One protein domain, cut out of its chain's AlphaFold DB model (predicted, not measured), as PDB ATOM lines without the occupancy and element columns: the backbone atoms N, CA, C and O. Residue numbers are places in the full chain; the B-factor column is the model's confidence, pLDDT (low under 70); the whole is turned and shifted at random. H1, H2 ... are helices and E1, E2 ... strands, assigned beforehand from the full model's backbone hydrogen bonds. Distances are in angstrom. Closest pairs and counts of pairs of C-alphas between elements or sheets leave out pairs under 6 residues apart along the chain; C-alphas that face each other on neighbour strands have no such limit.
ATOM      1  N   GLU A  12      -7.808  53.947 -39.088       43.12
ATOM      2  CA  GLU A  12      -7.854  54.780 -37.877       43.12
ATOM      3  C   GLU A  12      -6.926  56.003 -37.953       43.12
ATOM      4  O   GLU A  12      -7.286  57.075 -37.472       43.12
ATOM      5  N   ILE A  13      -5.777  55.896 -38.631       44.00
ATOM      6  CA  ILE A  13      -4.851  57.028 -38.819       44.00
ATOM      7  C   ILE A  13      -5.406  57.989 -39.884       44.00
ATOM      8  O   ILE A  13      -5.350  59.210 -39.725       44.00
ATOM      9  N   ALA A  14      -6.016  57.443 -40.942       48.25
ATOM     10  CA  ALA A  14      -6.605  58.231 -42.026       48.25
ATOM     11  C   ALA A  14      -7.827  59.055 -41.579       48.25
ATOM     12  O   ALA A  14      -7.991  60.179 -42.053       48.25
ATOM     13  N   LYS A  15      -8.648  58.536 -40.650       46.50
ATOM     14  CA  LYS A  15      -9.810  59.258 -40.094       46.50
ATOM     15  C   LYS A  15      -9.428  60.458 -39.215       46.50
ATOM     16  O   LYS A  15     -10.156  61.443 -39.234       46.50
ATOM     17  N   ASN A  16      -8.320  60.386 -38.471       45.38
ATOM     18  CA  ASN A  16      -7.992  61.387 -37.444       45.38
ATOM     19  C   ASN A  16      -6.972  62.450 -37.883       45.38
ATOM     20  O   ASN A  16      -6.980  63.544 -37.328       45.38
ATOM     21  N   ALA A  17      -6.102  62.161 -38.858       48.50
ATOM     22  CA  ALA A  17      -5.035  63.086 -39.268       48.50
ATOM     23  C   ALA A  17      -5.040  63.441 -40.766       48.50
ATOM     24  O   ALA A  17      -4.369  64.391 -41.164       48.50
ATOM     25  N   GLY A  18      -5.785  62.698 -41.593       50.06
ATOM     26  CA  GLY A  18      -5.606  62.709 -43.044       50.06
ATOM     27  C   GLY A  18      -4.249  62.107 -43.432       50.06
ATOM     28  O   GLY A  18      -3.193  62.543 -42.984       50.06
ATOM     29  N   ALA A  19      -4.249  61.076 -44.276       50.94
ATOM     30  CA  ALA A  19      -3.009  60.528 -44.819       50.94
ATOM     31  C   ALA A  19      -2.668  61.265 -46.129       50.94
ATOM     32  O   ALA A  19      -3.460  61.197 -47.074       50.94
ATOM     33  N   PRO A  20      -1.527  61.972 -46.232       47.44
ATOM     34  CA  PRO A  20      -1.134  62.593 -47.489       47.44
ATOM     35  C   PRO A  20      -0.763  61.507 -48.506       47.44
ATOM     36  O   PRO A  20       0.172  60.735 -48.303       47.44
ATOM     37  N   GLY A  21      -1.489  61.455 -49.623       55.78
ATOM     38  CA  GLY A  21      -1.219  60.542 -50.731       55.78
ATOM     39  C   GLY A  21      -1.418  61.231 -52.078       55.78
ATOM     40  O   GLY A  21      -2.439  61.873 -52.310       55.78
ATOM     41  N   LYS A  22      -0.447  61.099 -52.991       44.16
ATOM     42  CA  LYS A  22      -0.617  61.506 -54.395       44.16
ATOM     43  C   LYS A  22      -1.370  60.408 -55.144       44.16
ATOM     44  O   LYS A  22      -0.799  59.365 -55.451       44.16
ATOM     45  N   VAL A  31      -8.508  52.592 -48.312       51.97
ATOM     46  CA  VAL A  31      -8.600  52.692 -46.854       51.97
ATOM     47  C   VAL A  31      -9.246  51.399 -46.356       51.97
ATOM     48  O   VAL A  31     -10.465  51.301 -46.263       51.97
ATOM     49  N   SER A  32      -8.440  50.366 -46.101       64.38
ATOM     50  CA  SER A  32      -8.929  49.082 -45.585       64.38
ATOM     51  C   SER A  32      -9.098  49.167 -44.066       64.38
ATOM     52  O   SER A  32      -8.159  48.932 -43.301       64.38
ATOM     53  N   GLY A  33     -10.287  49.586 -43.639       78.06
ATOM     54  CA  GLY A  33     -10.726  49.491 -42.248       78.06
ATOM     55  C   GLY A  33     -11.176  48.081 -41.892       78.06
ATOM     56  O   GLY A  33     -11.264  47.211 -42.756       78.06
ATOM     57  N   SER A  34     -11.466  47.858 -40.611       91.88
ATOM     58  CA  SER A  34     -12.186  46.642 -40.234       91.88
ATOM     59  C   SER A  34     -13.625  46.732 -40.733       91.88
ATOM     60  O   SER A  34     -14.212  47.815 -40.773       91.88
ATOM     61  N   TYR A  35     -14.199  45.608 -41.128       92.19
ATOM     62  CA  TYR A  35     -15.583  45.552 -41.577       92.19
ATOM     63  C   TYR A  35     -16.197  44.205 -41.228       92.19
ATOM     64  O   TYR A  35     -15.496  43.231 -40.951       92.19
ATOM     65  N   MET A  36     -17.521  44.171 -41.248       94.50
ATOM     66  CA  MET A  36     -18.272  42.933 -41.348       94.50
ATOM     67  C   MET A  36     -19.061  42.920 -42.650       94.50
ATOM     68  O   MET A  36     -19.436  43.965 -43.177       94.50
ATOM     69  N   GLU A  37     -19.331  41.733 -43.151       93.19
ATOM     70  CA  GLU A  37     -20.075  41.501 -44.369       93.19
ATOM     71  C   GLU A  37     -21.038  40.341 -44.137       93.19
ATOM     72  O   GLU A  37     -20.641  39.261 -43.702       93.19
ATOM     73  N   ILE A  38     -22.323  40.574 -44.399       92.81
ATOM     74  CA  ILE A  38     -23.320  39.504 -44.408       92.81
ATOM     75  C   ILE A  38     -23.342  38.933 -45.821       92.81
ATOM     76  O   ILE A  38     -23.699  39.632 -46.766       92.81
ATOM     77  N   LEU A  39     -22.945  37.675 -45.956       91.38
ATOM     78  CA  LEU A  39     -22.888  36.950 -47.216       91.38
ATOM     79  C   LEU A  39     -24.176  36.156 -47.380       91.38
ATOM     80  O   LEU A  39     -24.454  35.281 -46.570       91.38
ATOM     81  N   ILE A  40     -24.943  36.452 -48.424       89.06
ATOM     82  CA  ILE A  40     -26.170  35.739 -48.778       89.06
ATOM     83  C   ILE A  40     -25.934  34.996 -50.090       89.06
ATOM     84  O   ILE A  40     -25.812  35.607 -51.156       89.06
ATOM     85  N   GLY A  41     -25.848  33.673 -50.010       86.44
ATOM     86  CA  GLY A  41     -25.822  32.785 -51.164       86.44
ATOM     87  C   GLY A  41     -27.182  32.775 -51.854       86.44
ATOM     88  O   GLY A  41     -28.210  32.687 -51.197       86.44
ATOM     89  N   GLY A  42     -27.203  32.878 -53.176       82.12
ATOM     90  CA  GLY A  42     -28.408  32.695 -53.975       82.12
ATOM     91  C   GLY A  42     -28.852  31.227 -54.054       82.12
ATOM     92  O   GLY A  42     -28.189  30.340 -53.503       82.12
ATOM     93  N   PRO A  43     -29.963  30.959 -54.760       82.31
ATOM     94  CA  PRO A  43     -30.429  29.601 -55.008       82.31
ATOM     95  C   PRO A  43     -29.385  28.779 -55.773       82.31
ATOM     96  O   PRO A  43     -28.563  29.326 -56.517       82.31
ATOM     97  N   TYR A  44     -29.413  27.464 -55.576       81.62
ATOM     98  CA  TYR A  44     -28.480  26.533 -56.209       81.62
ATOM     99  C   TYR A  44     -29.089  25.144 -56.372       81.62
ATOM    100  O   TYR A  44     -29.929  24.733 -55.574       81.62
ATOM    101  N   ALA A  45     -28.603  24.407 -57.366       78.94
ATOM    102  CA  ALA A  45     -28.972  23.018 -57.588       78.94
ATOM    103  C   ALA A  45     -27.819  22.107 -57.170       78.94
ATOM    104  O   ALA A  45     -26.669  22.313 -57.570       78.94
ATOM    105  N   ARG A  46     -28.118  21.079 -56.380       75.62
ATOM    106  CA  ARG A  46     -27.151  20.047 -56.008       75.62
ATOM    107  C   ARG A  46     -27.841  18.694 -56.040       75.62
ATOM    108  O   ARG A  46     -28.958  18.567 -55.571       75.62
ATOM    109  N   ASP A  47     -27.190  17.689 -56.623       78.50
ATOM    110  CA  ASP A  47     -27.684  16.305 -56.619       78.50
ATOM    111  C   ASP A  47     -29.134  16.143 -57.150       78.50
ATOM    112  O   ASP A  47     -29.846  15.219 -56.772       78.50
ATOM    113  N   LYS A  48     -29.539  17.004 -58.105       74.19
ATOM    114  CA  LYS A  48     -30.895  17.125 -58.698       74.19
ATOM    115  C   LYS A  48     -31.975  17.690 -57.765       74.19
ATOM    116  O   LYS A  48     -33.149  17.674 -58.128       74.19
ATOM    117  N   GLU A  49     -31.582  18.226 -56.619       75.50
ATOM    118  CA  GLU A  49     -32.448  18.971 -55.712       75.50
ATOM    119  C   GLU A  49     -32.202  20.477 -55.853       75.50
ATOM    120  O   GLU A  49     -31.063  20.952 -55.900       75.50
ATOM    121  N   GLU A  50     -33.297  21.230 -55.950       73.25
ATOM    122  CA  GLU A  50     -33.288  22.690 -55.999       73.25
ATOM    123  C   GLU A  50     -33.340  23.248 -54.580       73.25
ATOM    124  O   GLU A  50     -34.310  23.058 -53.841       73.25
ATOM    125  N   HIS A  51     -32.312  23.996 -54.206       74.50
ATOM    126  CA  HIS A  51     -32.259  24.696 -52.937       74.50
ATOM    127  C   HIS A  51     -32.593  26.168 -53.171       74.50
ATOM    128  O   HIS A  51     -31.737  26.990 -53.505       74.50
ATOM    129  N   LEU A  52     -33.876  26.490 -53.001       68.12
ATOM    130  CA  LEU A  52     -34.433  27.822 -53.265       68.12
ATOM    131  C   LEU A  52     -34.049  28.866 -52.208       68.12
ATOM    132  O   LEU A  52     -34.082  30.065 -52.479       68.12
ATOM    133  N   PHE A  53     -33.713  28.416 -50.998       65.75
ATOM    134  CA  PHE A  53     -33.367  29.291 -49.887       65.75
ATOM    135  C   PHE A  53     -31.855  29.450 -49.792       65.75
ATOM    136  O   PHE A  53     -31.112  28.474 -49.682       65.75
ATOM    137  N   GLY A  54     -31.427  30.708 -49.835       66.25
ATOM    138  CA  GLY A  54     -30.036  31.096 -49.718       66.25
ATOM    139  C   GLY A  54     -29.407  30.733 -48.378       66.25
ATOM    140  O   GLY A  54     -30.070  30.742 -47.342       66.25
ATOM    141  N   HIS A  55     -28.110  30.437 -48.398       84.06
ATOM    142  CA  HIS A  55     -27.309  30.261 -47.191       84.06
ATOM    143  C   HIS A  55     -26.745  31.615 -46.731       84.06
ATOM    144  O   HIS A  55     -26.392  32.444 -47.569       84.06
ATOM    145  N   ALA A  56     -26.664  31.849 -45.420       89.44
ATOM    146  CA  ALA A  56     -26.128  33.084 -44.862       89.44
ATOM    147  C   ALA A  56     -24.882  32.818 -44.012       89.44
ATOM    148  O   ALA A  56     -24.940  32.039 -43.059       89.44
ATOM    149  N   ALA A  57     -23.799  33.536 -44.303       94.25
ATOM    150  CA  ALA A  57     -22.579  33.530 -43.504       94.25
ATOM    151  C   ALA A  57     -22.182  34.954 -43.101       94.25
ATOM    152  O   ALA A  57     -22.467  35.926 -43.800       94.25
ATOM    153  N   LEU A  58     -21.505  35.080 -41.964       96.69
ATOM    154  CA  LEU A  58     -20.947  36.342 -41.493       96.69
ATOM    155  C   LEU A  58     -19.445  36.360 -41.751       96.69
ATOM    156  O   LEU A  58     -18.717  35.557 -41.178       96.69
ATOM    157  N   HIS A  59     -18.980  37.307 -42.551       96.56
ATOM    158  CA  HIS A  59     -17.567  37.582 -42.763       96.56
ATOM    159  C   HIS A  59     -17.139  38.794 -41.931       96.56
ATOM    160  O   HIS A  59     -17.825  39.809 -41.886       96.56
ATOM    161  N   VAL A  60     -16.012  38.685 -41.238       96.44
ATOM    162  CA  VAL A  60     -15.405  39.746 -40.437       96.44
ATOM    163  C   VAL A  60     -13.955  39.883 -40.861       96.44
ATOM    164  O   VAL A  60     -13.180  38.934 -40.751       96.44
ATOM    165  N   PHE A  61     -13.585  41.080 -41.298       93.81
ATOM    166  CA  PHE A  61     -12.208  41.427 -41.608       93.81
ATOM    167  C   PHE A  61     -11.663  42.352 -40.528       93.81
ATOM    168  O   PHE A  61     -12.170  43.460 -40.326       93.81
ATOM    169  N   VAL A  62     -10.621  41.911 -39.826       93.94
ATOM    170  CA  VAL A  62     -10.015  42.679 -38.734       93.94
ATOM    171  C   VAL A  62      -8.513  42.449 -38.662       93.94
ATOM    172  O   VAL A  62      -8.025  41.321 -38.700       93.94
ATOM    173  N   GLY A  63      -7.752  43.543 -38.587       87.00
ATOM    174  CA  GLY A  63      -6.291  43.482 -38.476       87.00
ATOM    175  C   GLY A  63      -5.594  42.737 -39.622       87.00
ATOM    176  O   GLY A  63      -4.523  42.182 -39.406       87.00
ATOM    177  N   GLY A  64      -6.199  42.689 -40.816       87.88
ATOM    178  CA  GLY A  64      -5.653  41.960 -41.967       87.88
ATOM    179  C   GLY A  64      -6.040  40.480 -42.046       87.88
ATOM    180  O   GLY A  64      -5.535  39.791 -42.927       87.88
ATOM    181  N   ASN A  65      -6.907  39.997 -41.153       92.00
ATOM    182  CA  ASN A  65      -7.347  38.603 -41.110       92.00
ATOM    183  C   ASN A  65      -8.828  38.484 -41.473       92.00
ATOM    184  O   ASN A  65      -9.633  39.311 -41.038       92.00
ATOM    185  N   ASP A  66      -9.162  37.424 -42.210       95.19
ATOM    186  CA  ASP A  66     -10.537  37.029 -42.507       95.19
ATOM    187  C   ASP A  66     -11.036  36.032 -41.456       95.19
ATOM    188  O   ASP A  66     -10.367  35.040 -41.155       95.19
ATOM    189  N   PHE A  67     -12.253  36.244 -40.969       97.19
ATOM    190  CA  PHE A  67     -13.006  35.274 -40.182       97.19
ATOM    191  C   PHE A  67     -14.391  35.123 -40.793       97.19
ATOM    192  O   PHE A  67     -15.114  36.107 -40.923       97.19
ATOM    193  N   ILE A  68     -14.774  33.907 -41.176       97.25
ATOM    194  CA  ILE A  68     -16.102  33.624 -41.713       97.25
ATOM    195  C   ILE A  68     -16.787  32.614 -40.805       97.25
ATOM    196  O   ILE A  68     -16.268  31.522 -40.570       97.25
ATOM    197  N   TYR A  69     -17.957  33.001 -40.317       96.75
ATOM    198  CA  TYR A  69     -18.833  32.210 -39.471       96.75
ATOM    199  C   TYR A  69     -20.038  31.786 -40.298       96.75
ATOM    200  O   TYR A  69     -20.899  32.595 -40.643       96.75
ATOM    201  N   ASP A  70     -20.065  30.506 -40.623       93.62
ATOM    202  CA  ASP A  70     -21.063  29.881 -41.473       93.62
ATOM    203  C   ASP A  70     -21.861  28.908 -40.597       93.62
ATOM    204  O   ASP A  70     -21.330  27.909 -40.106       93.62
ATOM    205  N   PHE A  71     -23.130  29.235 -40.348       90.38
ATOM    206  CA  PHE A  71     -24.019  28.405 -39.543       90.38
ATOM    207  C   PHE A  71     -25.083  27.742 -40.413       90.38
ATOM    208  O   PHE A  71     -25.864  28.409 -41.090       90.38
ATOM    209  N   GLY A  72     -25.166  26.418 -40.331       86.50
ATOM    210  CA  GLY A  72     -26.132  25.645 -41.095       86.50
ATOM    211  C   GLY A  72     -26.347  24.246 -40.538       86.50
ATOM    212  O   GLY A  72     -25.703  23.821 -39.577       86.50
ATOM    213  N   ARG A  73     -27.269  23.503 -41.154       86.38
ATOM    214  CA  ARG A  73     -27.464  22.076 -40.871       86.38
ATOM    215  C   ARG A  73     -26.468  21.257 -41.692       86.38
ATOM    216  O   ARG A  73     -26.818  20.751 -42.751       86.38
ATOM    217  N   TYR A  74     -25.220  21.180 -41.227       84.75
ATOM    218  CA  TYR A  74     -24.153  20.426 -41.914       84.75
ATOM    219  C   TYR A  74     -23.859  19.058 -41.301       84.75
ATOM    220  O   TYR A  74     -23.044  18.311 -41.838       84.75
ATOM    221  N   GLY A  75     -24.474  18.742 -40.161       83.88
ATOM    222  CA  GLY A  75     -24.430  17.397 -39.600       83.88
ATOM    223  C   GLY A  75     -25.566  16.537 -40.140       83.88
ATOM    224  O   GLY A  75     -26.046  16.727 -41.258       83.88
ATOM    225  N   ARG A  76     -26.013  15.576 -39.334       84.38
ATOM    226  CA  ARG A  76     -27.120  14.698 -39.728       84.38
ATOM    227  C   ARG A  76     -28.450  15.464 -39.736       84.38
ATOM    228  O   ARG A  76     -28.714  16.222 -38.806       84.38
ATOM    229  N   THR A  77     -29.294  15.233 -40.739       87.44
ATOM    230  CA  THR A  77     -30.699  15.679 -40.774       87.44
ATOM    231  C   THR A  77     -31.647  14.524 -40.439       87.44
ATOM    232  O   THR A  77     -31.276  13.350 -40.562       87.44
ATOM    233  N   TRP A  78     -32.834  14.842 -39.917       87.44
ATOM    234  CA  TRP A  78     -33.889  13.872 -39.605       87.44
ATOM    235  C   TRP A  78     -35.279  14.531 -39.549       87.44
ATOM    236  O   TRP A  78     -35.435  15.727 -39.791       87.44
ATOM    237  N   GLY A  79     -36.307  13.736 -39.232       84.62
ATOM    238  CA  GLY A  79     -37.700  14.183 -39.177       84.62
ATOM    239  C   GLY A  79     -38.393  14.144 -40.541       84.62
ATOM    240  O   GLY A  79     -37.801  13.784 -41.560       84.62
ATOM    241  N   ASN A  80     -39.680  14.491 -40.564       79.75
ATOM    242  CA  ASN A  80     -40.432  14.541 -41.815       79.75
ATOM    243  C   ASN A  80     -39.837  15.636 -42.707       79.75
ATOM    244  O   ASN A  80     -39.759  16.790 -42.279       79.75
ATOM    245  N   PHE A  81     -39.443  15.268 -43.929       80.69
ATOM    246  CA  PHE A  81     -38.853  16.175 -44.922       80.69
ATOM    247  C   PHE A  81     -37.558  16.867 -44.460       80.69
ATOM    248  O   PHE A  81     -37.351  18.036 -44.779       80.69
ATOM    249  N   ASP A  82     -36.719  16.185 -43.666       79.44
ATOM    250  CA  ASP A  82     -35.455  16.745 -43.147       79.44
ATOM    251  C   ASP A  82     -35.641  18.090 -42.418       79.44
ATOM    252  O   ASP A  82     -34.810  19.005 -42.477       79.44
ATOM    253  N   SER A  83     -36.780  18.221 -41.733       80.31
ATOM    254  CA  SER A  83     -37.138  19.419 -40.973       80.31
ATOM    255  C   SER A  83     -36.212  19.653 -39.778       80.31
ATOM    256  O   SER A  83     -36.027  20.800 -39.362       80.31
ATOM    257  N   GLU A  84     -35.592  18.596 -39.262       84.31
ATOM    258  CA  GLU A  84     -34.648  18.638 -38.155       84.31
ATOM    259  C   GLU A  84     -33.220  18.352 -38.634       84.31
ATOM    260  O   GLU A  84     -32.980  17.713 -39.660       84.31
ATOM    261  N   GLY A  85     -32.233  18.828 -37.879       83.69
ATOM    262  CA  GLY A  85     -30.843  18.487 -38.141       83.69
ATOM    263  C   GLY A  85     -29.860  19.159 -37.199       83.69
ATOM    264  O   GLY A  85     -30.187  20.120 -36.498       83.69
ATOM    265  N   GLU A  86     -28.631  18.655 -37.188       85.00
ATOM    266  CA  GLU A  86     -27.581  19.193 -36.329       85.00
ATOM    267  C   GLU A  86     -27.098  20.552 -36.844       85.00
ATOM    268  O   GLU A  86     -26.513  20.659 -37.925       85.00
ATOM    269  N   GLY A  87     -27.293  21.591 -36.031       85.12
ATOM    270  CA  GLY A  87     -26.695  22.903 -36.254       85.12
ATOM    271  C   GLY A  87     -25.176  22.852 -36.080       85.12
ATOM    272  O   GLY A  87     -24.655  22.580 -34.991       85.12
ATOM    273  N   VAL A  88     -24.459  23.147 -37.155       88.75
ATOM    274  CA  VAL A  88     -23.002  23.190 -37.211       88.75
ATOM    275  C   VAL A  88     -22.573  24.612 -37.550       88.75
ATOM    276  O   VAL A  88     -23.080  25.223 -38.485       88.75
ATOM    277  N   LEU A  89     -21.627  25.124 -36.764       91.94
ATOM    278  CA  LEU A  89     -20.919  26.365 -37.045       91.94
ATOM    279  C   LEU A  89     -19.568  26.006 -37.666       91.94
ATOM    280  O   LEU A  89     -18.682  25.515 -36.960       91.94
ATOM    281  N   ASN A  90     -19.425  26.247 -38.963       92.75
ATOM    282  CA  ASN A  90     -18.149  26.212 -39.656       92.75
ATOM    283  C   ASN A  90     -17.432  27.548 -39.463       92.75
ATOM    284  O   ASN A  90     -18.043  28.617 -39.493       92.75
ATOM    285  N   VAL A  91     -16.119  27.471 -39.265       94.75
ATOM    286  CA  VAL A  91     -15.264  28.642 -39.086       94.75
ATOM    287  C   VAL A  91     -14.177  28.587 -40.139       94.75
ATOM    288  O   VAL A  91     -13.404  27.629 -40.185       94.75
ATOM    289  N   TRP A  92     -14.114  29.619 -40.973       95.56
ATOM    290  CA  TRP A  92     -13.116  29.746 -42.026       95.56
ATOM    291  C   TRP A  92     -12.212  30.941 -41.742       95.56
ATOM    292  O   TRP A  92     -12.676  31.989 -41.307       95.56
ATOM    293  N   THR A  93     -10.921  30.794 -42.029       95.19
ATOM    294  CA  THR A  93      -9.902  31.840 -41.821       95.19
ATOM    295  C   THR A  93      -9.377  32.423 -43.136       95.19
ATOM    296  O   THR A  93      -8.289  32.987 -43.192       95.19
ATOM    297  N   SER A  94     -10.087  32.171 -44.237       94.06
ATOM    298  CA  SER A  94      -9.709  32.576 -45.592       94.06
ATOM    299  C   SER A  94     -10.976  32.798 -46.400       94.06
ATOM    300  O   SER A  94     -11.672  31.834 -46.746       94.06
ATOM    301  N   PHE A  95     -11.258  34.057 -46.742       92.75
ATOM    302  CA  PHE A  95     -12.421  34.390 -47.563       92.75
ATOM    303  C   PHE A  95     -12.340  33.722 -48.939       92.75
ATOM    304  O   PHE A  95     -13.323  33.177 -49.436       92.75
ATOM    305  N   LYS A  96     -11.135  33.669 -49.521       92.56
ATOM    306  CA  LYS A  96     -10.884  33.019 -50.815       92.56
ATOM    307  C   LYS A  96     -11.289  31.543 -50.809       92.56
ATOM    308  O   LYS A  96     -11.863  31.062 -51.783       92.56
ATOM    309  N   THR A  97     -10.962  30.823 -49.740       92.69
ATOM    310  CA  THR A  97     -11.293  29.398 -49.625       92.69
ATOM    311  C   THR A  97     -12.799  29.210 -49.473       92.69
ATOM    312  O   THR A  97     -13.370  28.381 -50.174       92.69
ATOM    313  N   TYR A  98     -13.435  30.023 -48.625       92.19
ATOM    314  CA  TYR A  98     -14.883  30.006 -48.422       92.19
ATOM    315  C   TYR A  98     -15.647  30.273 -49.730       92.19
ATOM    316  O   TYR A  98     -16.423  29.432 -50.184       92.19
ATOM    317  N   ILE A  99     -15.367  31.398 -50.401       90.81
ATOM    318  CA  ILE A  99     -16.115  31.807 -51.597       90.81
ATOM    319  C   ILE A  99     -15.890  30.859 -52.780       90.81
ATOM    320  O   ILE A  99     -16.781  30.671 -53.604       90.81
ATOM    321  N   SER A 100     -14.718  30.221 -52.863       89.69
ATOM    322  CA  SER A 100     -14.464  29.189 -53.872       89.69
ATOM    323  C   SER A 100     -15.357  27.965 -53.675       89.69
ATOM    324  O   SER A 100     -15.765  27.361 -54.664       89.69
ATOM    325  N   GLY A 101     -15.644  27.592 -52.423       87.56
ATOM    326  CA  GLY A 101     -16.575  26.516 -52.096       87.56
ATOM    327  C   GLY A 101     -18.003  26.887 -52.485       87.56
ATOM    328  O   GLY A 101     -18.639  26.150 -53.233       87.56
ATOM    329  N   GLU A 102     -18.460  28.072 -52.088       86.19
ATOM    330  CA  GLU A 102     -19.793  28.573 -52.447       86.19
ATOM    331  C   GLU A 102     -19.988  28.639 -53.968       86.19
ATOM    332  O   GLU A 102     -20.942  28.081 -54.506       86.19
ATOM    333  N   ASN A 103     -19.040  29.231 -54.695       85.31
ATOM    334  CA  ASN A 103     -19.130  29.374 -56.149       85.31
ATOM    335  C   ASN A 103     -19.053  28.031 -56.893       85.31
ATOM    336  O   ASN A 103     -19.548  27.930 -58.016       85.31
ATOM    337  N   SER A 104     -18.463  26.990 -56.292       85.75
ATOM    338  CA  SER A 104     -18.430  25.648 -56.897       85.75
ATOM    339  C   SER A 104     -19.824  25.033 -57.062       85.75
ATOM    340  O   SER A 104     -20.018  24.172 -57.916       85.75
ATOM    341  N   LEU A 105     -20.807  25.524 -56.302       82.38
ATOM    342  CA  LEU A 105     -22.213  25.128 -56.385       82.38
ATOM    343  C   LEU A 105     -22.992  25.901 -57.465       82.38
ATOM    344  O   LEU A 105     -24.212  25.789 -57.539       82.38
ATOM    345  N   GLY A 106     -22.317  26.729 -58.270       81.94
ATOM    346  CA  GLY A 106     -22.943  27.543 -59.316       81.94
ATOM    347  C   GLY A 106     -23.813  28.689 -58.789       81.94
ATOM    348  O   GLY A 106     -24.518  29.323 -59.573       81.94
ATOM    349  N   ARG A 107     -23.770  28.978 -57.480       81.44
ATOM    350  CA  ARG A 107     -24.512  30.095 -56.884       81.44
ATOM    351  C   ARG A 107     -23.761  31.411 -56.983       81.44
ATOM    352  O   ARG A 107     -22.534  31.462 -56.962       81.44
ATOM    353  N   VAL A 108     -24.537  32.487 -56.983       84.38
ATOM    354  CA  VAL A 108     -24.041  33.846 -56.764       84.38
ATOM    355  C   VAL A 108     -24.154  34.165 -55.280       84.38
ATOM    356  O   VAL A 108     -25.247  34.094 -54.724       84.38
ATOM    357  N   THR A 109     -23.050  34.547 -54.642       87.50
ATOM    358  CA  THR A 109     -23.062  35.045 -53.260       87.50
ATOM    359  C   THR A 109     -22.999  36.565 -53.269       87.50
ATOM    360  O   THR A 109     -22.107  37.146 -53.883       87.50
ATOM    361  N   THR A 110     -23.950  37.208 -52.596       88.12
ATOM    362  CA  THR A 110     -24.026  38.667 -52.470       88.12
ATOM    363  C   THR A 110     -23.617  39.087 -51.066       88.12
ATOM    364  O   THR A 110     -24.156  38.575 -50.089       88.12
ATOM    365  N   GLY A 111     -22.674  40.020 -50.969       88.62
ATOM    366  CA  GLY A 111     -22.188  40.555 -49.703       88.62
ATOM    367  C   GLY A 111     -22.769  41.926 -49.369       88.62
ATOM    368  O   GLY A 111     -22.787  42.828 -50.207       88.62
ATOM    369  N   PHE A 112     -23.226  42.093 -48.128       87.88
ATOM    370  CA  PHE A 112     -23.692  43.363 -47.574       87.88
ATOM    371  C   PHE A 112     -22.689  43.866 -46.539       87.88
ATOM    372  O   PHE A 112     -22.601  43.324 -45.437       87.88
ATOM    373  N   VAL A 113     -21.920  44.892 -46.909       91.12
ATOM    374  CA  VAL A 113     -20.762  45.365 -46.140       91.12
ATOM    375  C   VAL A 113     -21.143  46.473 -45.157       91.12
ATOM    376  O   VAL A 113     -21.773  47.465 -45.522       91.12
ATOM    377  N   TYR A 114     -20.662  46.343 -43.923       88.31
ATOM    378  CA  TYR A 114     -20.751  47.335 -42.859       88.31
ATOM    379  C   TYR A 114     -19.349  47.632 -42.328       88.31
ATOM    380  O   TYR A 114     -18.690  46.773 -41.740       88.31
ATOM    381  N   ASN A 115     -18.885  48.865 -42.513       90.75
ATOM    382  CA  ASN A 115     -17.602  49.300 -41.967       90.75
ATOM    383  C   ASN A 115     -17.685  49.415 -40.441       90.75
ATOM    384  O   ASN A 115     -18.625  50.013 -39.912       90.75
ATOM    385  N   LEU A 116     -16.686  48.882 -39.742       88.25
ATOM    386  CA  LEU A 116     -16.640  48.826 -38.284       88.25
ATOM    387  C   LEU A 116     -15.377  49.497 -37.739       88.25
ATOM    388  O   LEU A 116     -14.319  49.516 -38.369       88.25
ATOM    389  N   ASP A 117     -15.483  49.997 -36.512       90.25
ATOM    390  CA  ASP A 117     -14.305  50.313 -35.706       90.25
ATOM    391  C   ASP A 117     -13.594  49.005 -35.325       90.25
ATOM    392  O   ASP A 117     -14.254  47.977 -35.119       90.25
ATOM    393  N   ILE A 118     -12.265  49.037 -35.183       90.75
ATOM    394  CA  ILE A 118     -11.464  47.831 -34.914       90.75
ATOM    395  C   ILE A 118     -11.958  47.119 -33.649       90.75
ATOM    396  O   ILE A 118     -12.159  45.906 -33.669       90.75
ATOM    397  N   ALA A 119     -12.254  47.870 -32.584       91.94
ATOM    398  CA  ALA A 119     -12.755  47.317 -31.324       91.94
ATOM    399  C   ALA A 119     -14.073  46.536 -31.486       91.94
ATOM    400  O   ALA A 119     -14.263  45.501 -30.850       91.94
ATOM    401  N   LYS A 120     -14.981  46.990 -32.363       94.44
ATOM    402  CA  LYS A 120     -16.249  46.289 -32.627       94.44
ATOM    403  C   LYS A 120     -16.015  45.006 -33.415       94.44
ATOM    404  O   LYS A 120     -16.593  43.979 -33.078       94.44
ATOM    405  N   ALA A 121     -15.145  45.045 -34.423       94.19
ATOM    406  CA  ALA A 121     -14.792  43.850 -35.186       94.19
ATOM    407  C   ALA A 121     -14.093  42.800 -34.300       94.19
ATOM    408  O   ALA A 121     -14.442  41.623 -34.344       94.19
ATOM    409  N   GLN A 122     -13.184  43.232 -33.418       96.00
ATOM    410  CA  GLN A 122     -12.555  42.365 -32.415       96.00
ATOM    411  C   GLN A 122     -13.572  41.780 -31.428       96.00
ATOM    412  O   GLN A 122     -13.467  40.608 -31.083       96.00
ATOM    413  N   ALA A 123     -14.570  42.559 -30.999       97.12
ATOM    414  CA  ALA A 123     -15.623  42.066 -30.115       97.12
ATOM    415  C   ALA A 123     -16.466  40.955 -30.766       97.12
ATOM    416  O   ALA A 123     -16.822  39.991 -30.091       97.12
ATOM    417  N   ILE A 124     -16.740  41.051 -32.075       96.31
ATOM    418  CA  ILE A 124     -17.426  39.984 -32.821       96.31
ATOM    419  C   ILE A 124     -16.573  38.710 -32.824       96.31
ATOM    420  O   ILE A 124     -17.078  37.640 -32.491       96.31
ATOM    421  N   VAL A 125     -15.280  38.822 -33.145       96.62
ATOM    422  CA  VAL A 125     -14.366  37.666 -33.140       96.62
ATOM    423  C   VAL A 125     -14.296  37.030 -31.748       96.62
ATOM    424  O   VAL A 125     -14.504  35.826 -31.609       96.62
ATOM    425  N   ALA A 126     -14.117  37.845 -30.706       96.75
ATOM    426  CA  ALA A 126     -14.053  37.383 -29.321       96.75
ATOM    427  C   ALA A 126     -15.338  36.667 -28.870       96.75
ATOM    428  O   ALA A 126     -15.275  35.681 -28.132       96.75
ATOM    429  N   TYR A 127     -16.507  37.130 -29.324       96.88
ATOM    430  CA  TYR A 127     -17.775  36.457 -29.056       96.88
ATOM    431  C   TYR A 127     -17.781  35.027 -29.613       96.88
ATOM    432  O   TYR A 127     -18.055  34.075 -28.878       96.88
ATOM    433  N   PHE A 128     -17.431  34.853 -30.891       96.31
ATOM    434  CA  PHE A 128     -17.413  33.528 -31.511       96.31
ATOM    435  C   PHE A 128     -16.314  32.626 -30.945       96.31
ATOM    436  O   PHE A 128     -16.559  31.435 -30.745       96.31
ATOM    437  N   ASP A 129     -15.147  33.175 -30.602       95.06
ATOM    438  CA  ASP A 129     -14.103  32.434 -29.888       95.06
ATOM    439  C   ASP A 129     -14.625  31.877 -28.558       95.06
ATOM    440  O   ASP A 129     -14.382  30.711 -28.232       95.06
ATOM    441  N   GLY A 130     -15.419  32.666 -27.825       95.38
ATOM    442  CA  GLY A 130     -16.104  32.230 -26.610       95.38
ATOM    443  C   GLY A 130     -17.072  31.069 -26.853       95.38
ATOM    444  O   GLY A 130     -17.027  30.065 -26.136       95.38
ATOM    445  N   VAL A 131     -17.902  31.155 -27.898       92.12
ATOM    446  CA  VAL A 131     -18.833  30.079 -28.297       92.12
ATOM    447  C   VAL A 131     -18.073  28.787 -28.631       92.12
ATOM    448  O   VAL A 131     -18.434  27.696 -28.175       92.12
ATOM    449  N   ILE A 132     -16.981  28.897 -29.391       92.19
ATOM    450  CA  ILE A 132     -16.139  27.759 -29.785       92.19
ATOM    451  C   ILE A 132     -15.463  27.137 -28.557       92.19
ATOM    452  O   ILE A 132     -15.452  25.909 -28.408       92.19
ATOM    453  N   ALA A 133     -14.910  27.962 -27.665       92.12
ATOM    454  CA  ALA A 133     -14.258  27.512 -26.441       92.12
ATOM    455  C   ALA A 133     -15.236  26.780 -25.513       92.12
ATOM    456  O   ALA A 133     -14.930  25.683 -25.038       92.12
ATOM    457  N   GLN A 134     -16.444  27.320 -25.323       90.00
ATOM    458  CA  GLN A 134     -17.485  26.684 -24.516       90.00
ATOM    459  C   GLN A 134     -17.848  25.295 -25.060       90.00
ATOM    460  O   GLN A 134     -17.918  24.325 -24.300       90.00
ATOM    461  N   LYS A 135     -18.016  25.162 -26.383       85.94
ATOM    462  CA  LYS A 135     -18.332  23.871 -27.013       85.94
ATOM    463  C   LYS A 135     -17.194  22.854 -26.860       85.94
ATOM    464  O   LYS A 135     -17.461  21.673 -26.627       85.94
ATOM    465  N   LYS A 136     -15.930  23.291 -26.942       86.94
ATOM    466  CA  LYS A 136     -14.757  22.434 -26.670       86.94
ATOM    467  C   LYS A 136     -14.752  21.922 -25.228       86.94
ATOM    468  O   LYS A 136     -14.511  20.735 -25.015       86.94
ATOM    469  N   GLU A 137     -15.068  22.778 -24.260       86.56
ATOM    470  CA  GLU A 137     -15.099  22.399 -22.846       86.56
ATOM    471  C   GLU A 137     -16.214  21.388 -22.538       86.56
ATOM    472  O   GLU A 137     -15.975  20.380 -21.873       86.56
ATOM    473  N   ILE A 138     -17.415  21.587 -23.094       85.69
ATOM    474  CA  ILE A 138     -18.521  20.620 -22.977       85.69
ATOM    475  C   ILE A 138     -18.100  19.253 -23.530       85.69
ATOM    476  O   ILE A 138     -18.312  18.226 -22.882       85.69
ATOM    477  N   ARG A 139     -17.452  19.227 -24.703       84.00
ATOM    478  CA  ARG A 139     -16.973  17.984 -25.324       84.00
ATOM    479  C   ARG A 139     -15.955  17.257 -24.446       84.00
ATOM    480  O   ARG A 139     -16.042  16.041 -24.300       84.00
ATOM    481  N   LYS A 140     -15.020  17.999 -23.846       86.31
ATOM    482  CA  LYS A 140     -14.005  17.452 -22.938       86.31
ATOM    483  C   LYS A 140     -14.644  16.809 -21.704       86.31
ATOM    484  O   LYS A 140     -14.307  15.675 -21.369       86.31
ATOM    485  N   LYS A 141     -15.605  17.492 -21.071       87.00
ATOM    486  CA  LYS A 141     -16.348  16.959 -19.916       87.00
ATOM    487  C   LYS A 141     -17.138  15.699 -20.270       87.00
ATOM    488  O   LYS A 141     -17.104  14.729 -19.518       87.00
ATOM    489  N   LEU A 142     -17.796  15.685 -21.432       81.88
ATOM    490  CA  LEU A 142     -18.542  14.517 -21.906       81.88
ATOM    491  C   LEU A 142     -17.621  13.301 -22.105       81.88
ATOM    492  O   LEU A 142     -17.952  12.203 -21.670       81.88
ATOM    493  N   GLN A 143     -16.448  13.501 -22.717       82.06
ATOM    494  CA  GLN A 143     -15.451  12.440 -22.895       82.06
ATOM    495  C   GLN A 143     -14.943  11.897 -21.553       82.06
ATOM    496  O   GLN A 143     -14.852  10.684 -21.387       82.06
ATOM    497  N   GLN A 144     -14.661  12.772 -20.582       79.06
ATOM    498  CA  GLN A 144     -14.235  12.361 -19.239       79.06
ATOM    499  C   GLN A 144     -15.306  11.533 -18.517       79.06
ATOM    500  O   GLN A 144     -14.983  10.501 -17.931       79.06
ATOM    501  N   LEU A 145     -16.578  11.938 -18.604       78.94
ATOM    502  CA  LEU A 145     -17.695  11.196 -18.013       78.94
ATOM    503  C   LEU A 145     -17.841   9.797 -18.628       78.94
ATOM    504  O   LEU A 145     -18.015   8.819 -17.905       78.94
ATOM    505  N   LEU A 146     -17.725   9.691 -19.954       73.75
ATOM    506  CA  LEU A 146     -17.812   8.418 -20.676       73.75
ATOM    507  C   LEU A 146     -16.703   7.443 -20.256       73.75
ATOM    508  O   LEU A 146     -16.973   6.264 -20.027       73.75
ATOM    509  N   VAL A 147     -15.474   7.941 -20.090       76.50
ATOM    510  CA  VAL A 147     -14.343   7.146 -19.588       76.50
ATOM    511  C   VAL A 147     -14.592   6.686 -18.149       76.50
ATOM    512  O   VAL A 147     -14.376   5.514 -17.850       76.50
ATOM    513  N   MET A 148     -15.101   7.563 -17.275       66.50
ATOM    514  CA  MET A 148     -15.450   7.196 -15.896       66.50
ATOM    515  C   MET A 148     -16.534   6.114 -15.838       66.50
ATOM    516  O   MET A 148     -16.368   5.137 -15.112       66.50
ATOM    517  N   CYS A 149     -17.608   6.237 -16.622       63.88
ATOM    518  CA  CYS A 149     -18.669   5.228 -16.667       63.88
ATOM    519  C   CYS A 149     -18.157   3.868 -17.162       63.88
ATOM    520  O   CYS A 149     -18.468   2.846 -16.555       63.88
ATOM    521  N   CYS A 150     -17.337   3.837 -18.219       61.97
ATOM    522  CA  CYS A 150     -16.716   2.591 -18.678       61.97
ATOM    523  C   CYS A 150     -15.804   1.970 -17.612       61.97
ATOM    524  O   CYS A 150     -15.836   0.757 -17.421       61.97
ATOM    525  N   LEU A 151     -15.029   2.782 -16.887       58.69
ATOM    526  CA  LEU A 151     -14.145   2.288 -15.832       58.69
ATOM    527  C   LEU A 151     -14.937   1.662 -14.671       58.69
ATOM    528  O   LEU A 151     -14.567   0.600 -14.181       58.69
ATOM    529  N   VAL A 152     -16.061   2.267 -14.274       59.09
ATOM    530  CA  VAL A 152     -16.946   1.723 -13.228       59.09
ATOM    531  C   VAL A 152     -17.583   0.396 -13.661       59.09
ATOM    532  O   VAL A 152     -17.646  -0.529 -12.858       59.09
ATOM    533  N   ILE A 153     -17.996   0.258 -14.927       59.78
ATOM    534  CA  ILE A 153     -18.550  -1.004 -15.457       59.78
ATOM    535  C   ILE A 153     -17.492  -2.119 -15.479       59.78
ATOM    536  O   ILE A 153     -17.827  -3.275 -15.231       59.78
ATOM    537  N   ILE A 154     -16.226  -1.786 -15.751       58.59
ATOM    538  CA  ILE A 154     -15.119  -2.754 -15.754       58.59
ATOM    539  C   ILE A 154     -14.759  -3.202 -14.330       58.59
ATOM    540  O   ILE A 154     -14.454  -4.370 -14.138       58.59
ATOM    541  N   ILE A 155     -14.823  -2.315 -13.331       59.06
ATOM    542  CA  ILE A 155     -14.498  -2.646 -11.927       59.06
ATOM    543  C   ILE A 155     -15.618  -3.462 -11.243       59.06
ATOM    544  O   ILE A 155     -15.379  -4.121 -10.236       59.06
ATOM    545  N   GLN A 156     -16.845  -3.426 -11.771       55.50
ATOM    546  CA  GLN A 156     -18.014  -4.149 -11.239       55.50
ATOM    547  C   GLN A 156     -18.227  -5.542 -11.880       55.50
ATOM    548  O   GLN A 156     -19.256  -6.171 -11.628       55.50
ATOM    549  N   ARG A 157     -17.294  -6.017 -12.717       50.44
ATOM    550  CA  ARG A 157     -17.255  -7.382 -13.277       50.44
ATOM    551  C   ARG A 157     -16.041  -8.137 -12.758       50.44
ATOM    552  O   ARG A 157     -16.175  -9.370 -12.614       50.44
TER     553      ARG A 157
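This is residues 12 to 22 and 31 to 157 of the 157 residues of an uncharacterized protein of Pseudomonas prosekii (UniProt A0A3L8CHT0). A strongly twisted antiparallel sheet of five strands has the short helix H2 over one face and the first part of the very long helix H3, residues 118 to 132, over the other; the rest of H3 sticks out as a long, bare arm. Beyond the end of E1 a small hairpin, E2 and E3, follows on at a bend of 62 degrees and leads back into E4, and the small helix H1 lies off at the far end from the arm's tip. The printed part has 138 residues, with three named helices and seven named strands in the order H1 E1 E2 E3 E4 E5 E6 H2 E7 H3, mixed in class; the sheet's order is E6 E5 E4 E1 E7. It is only just loose, close to extended, with a radius of gyration of the C-alphas of 21.1 A and spans of 82 by 42 by 21 A.

E4, residues 56 to 62, E5, residues 65 to 78, and E6, residues 84 to 92, form a meander, each strand the antiparallel neighbour of the one before; N 60 and O 67 are 2.7 A apart, and N 70 and O 90 3.0 A. E1, residues 34 to 41, is the antiparallel neighbour of E4, with N 37 and O 59 at 2.8 A. E7, residues 109 to 116, is an edge strand beside E1, with N 38 and O 112 at 3.0 A. H2, residues 95 to 104, and H3, residues 118 to 155, are on opposite faces of this sheet, three layers with helices on both faces. H2 comes closest to E5 at Phe 95 and Asp 66, C-alphas 6.0 A apart. H3 has a height over the sheet of 14.1 A and runs slantwise to the strands, at 39 degrees to E5 on the local plane; its closest C-alphas to E4 are Ala 121 and Val 62, 6.1 A. E1 runs on at 62 degrees into E2, residues 44 to 46, which forms a hairpin with E3, residues 49 to 51; N 49 and O 46 are 2.8 A apart. H1, residues 12 to 17, is not on the five-stranded sheet and only just apart from H3, closest 8.4 A. In H2 and H3 every O i to N i+4 pair is within hydrogen-bond range, in H1 1 of 2.

H1 begins at C-alpha 12, (-7.854, 54.780, -37.877). E5, the longest strand, measures 36.3 A. H3 measures 55.5 A and ends at C-alpha 155, (-14.498, -2.646, -11.927).

The C-alphas farthest apart, Lys 22 and Arg 157, are 81.9 A apart. Residues 133 to 157, of which 133 to 155 belong to H3, stand free. Residues 23 to 30 are not printed, with 14.1 A between C-alphas 22 and 31. The links printed whole are tight. Mean pLDDT of the printed part is 81.9; residues 12 to 22, 31 to 32, 52 to 54 and 148 to 157 are under 70.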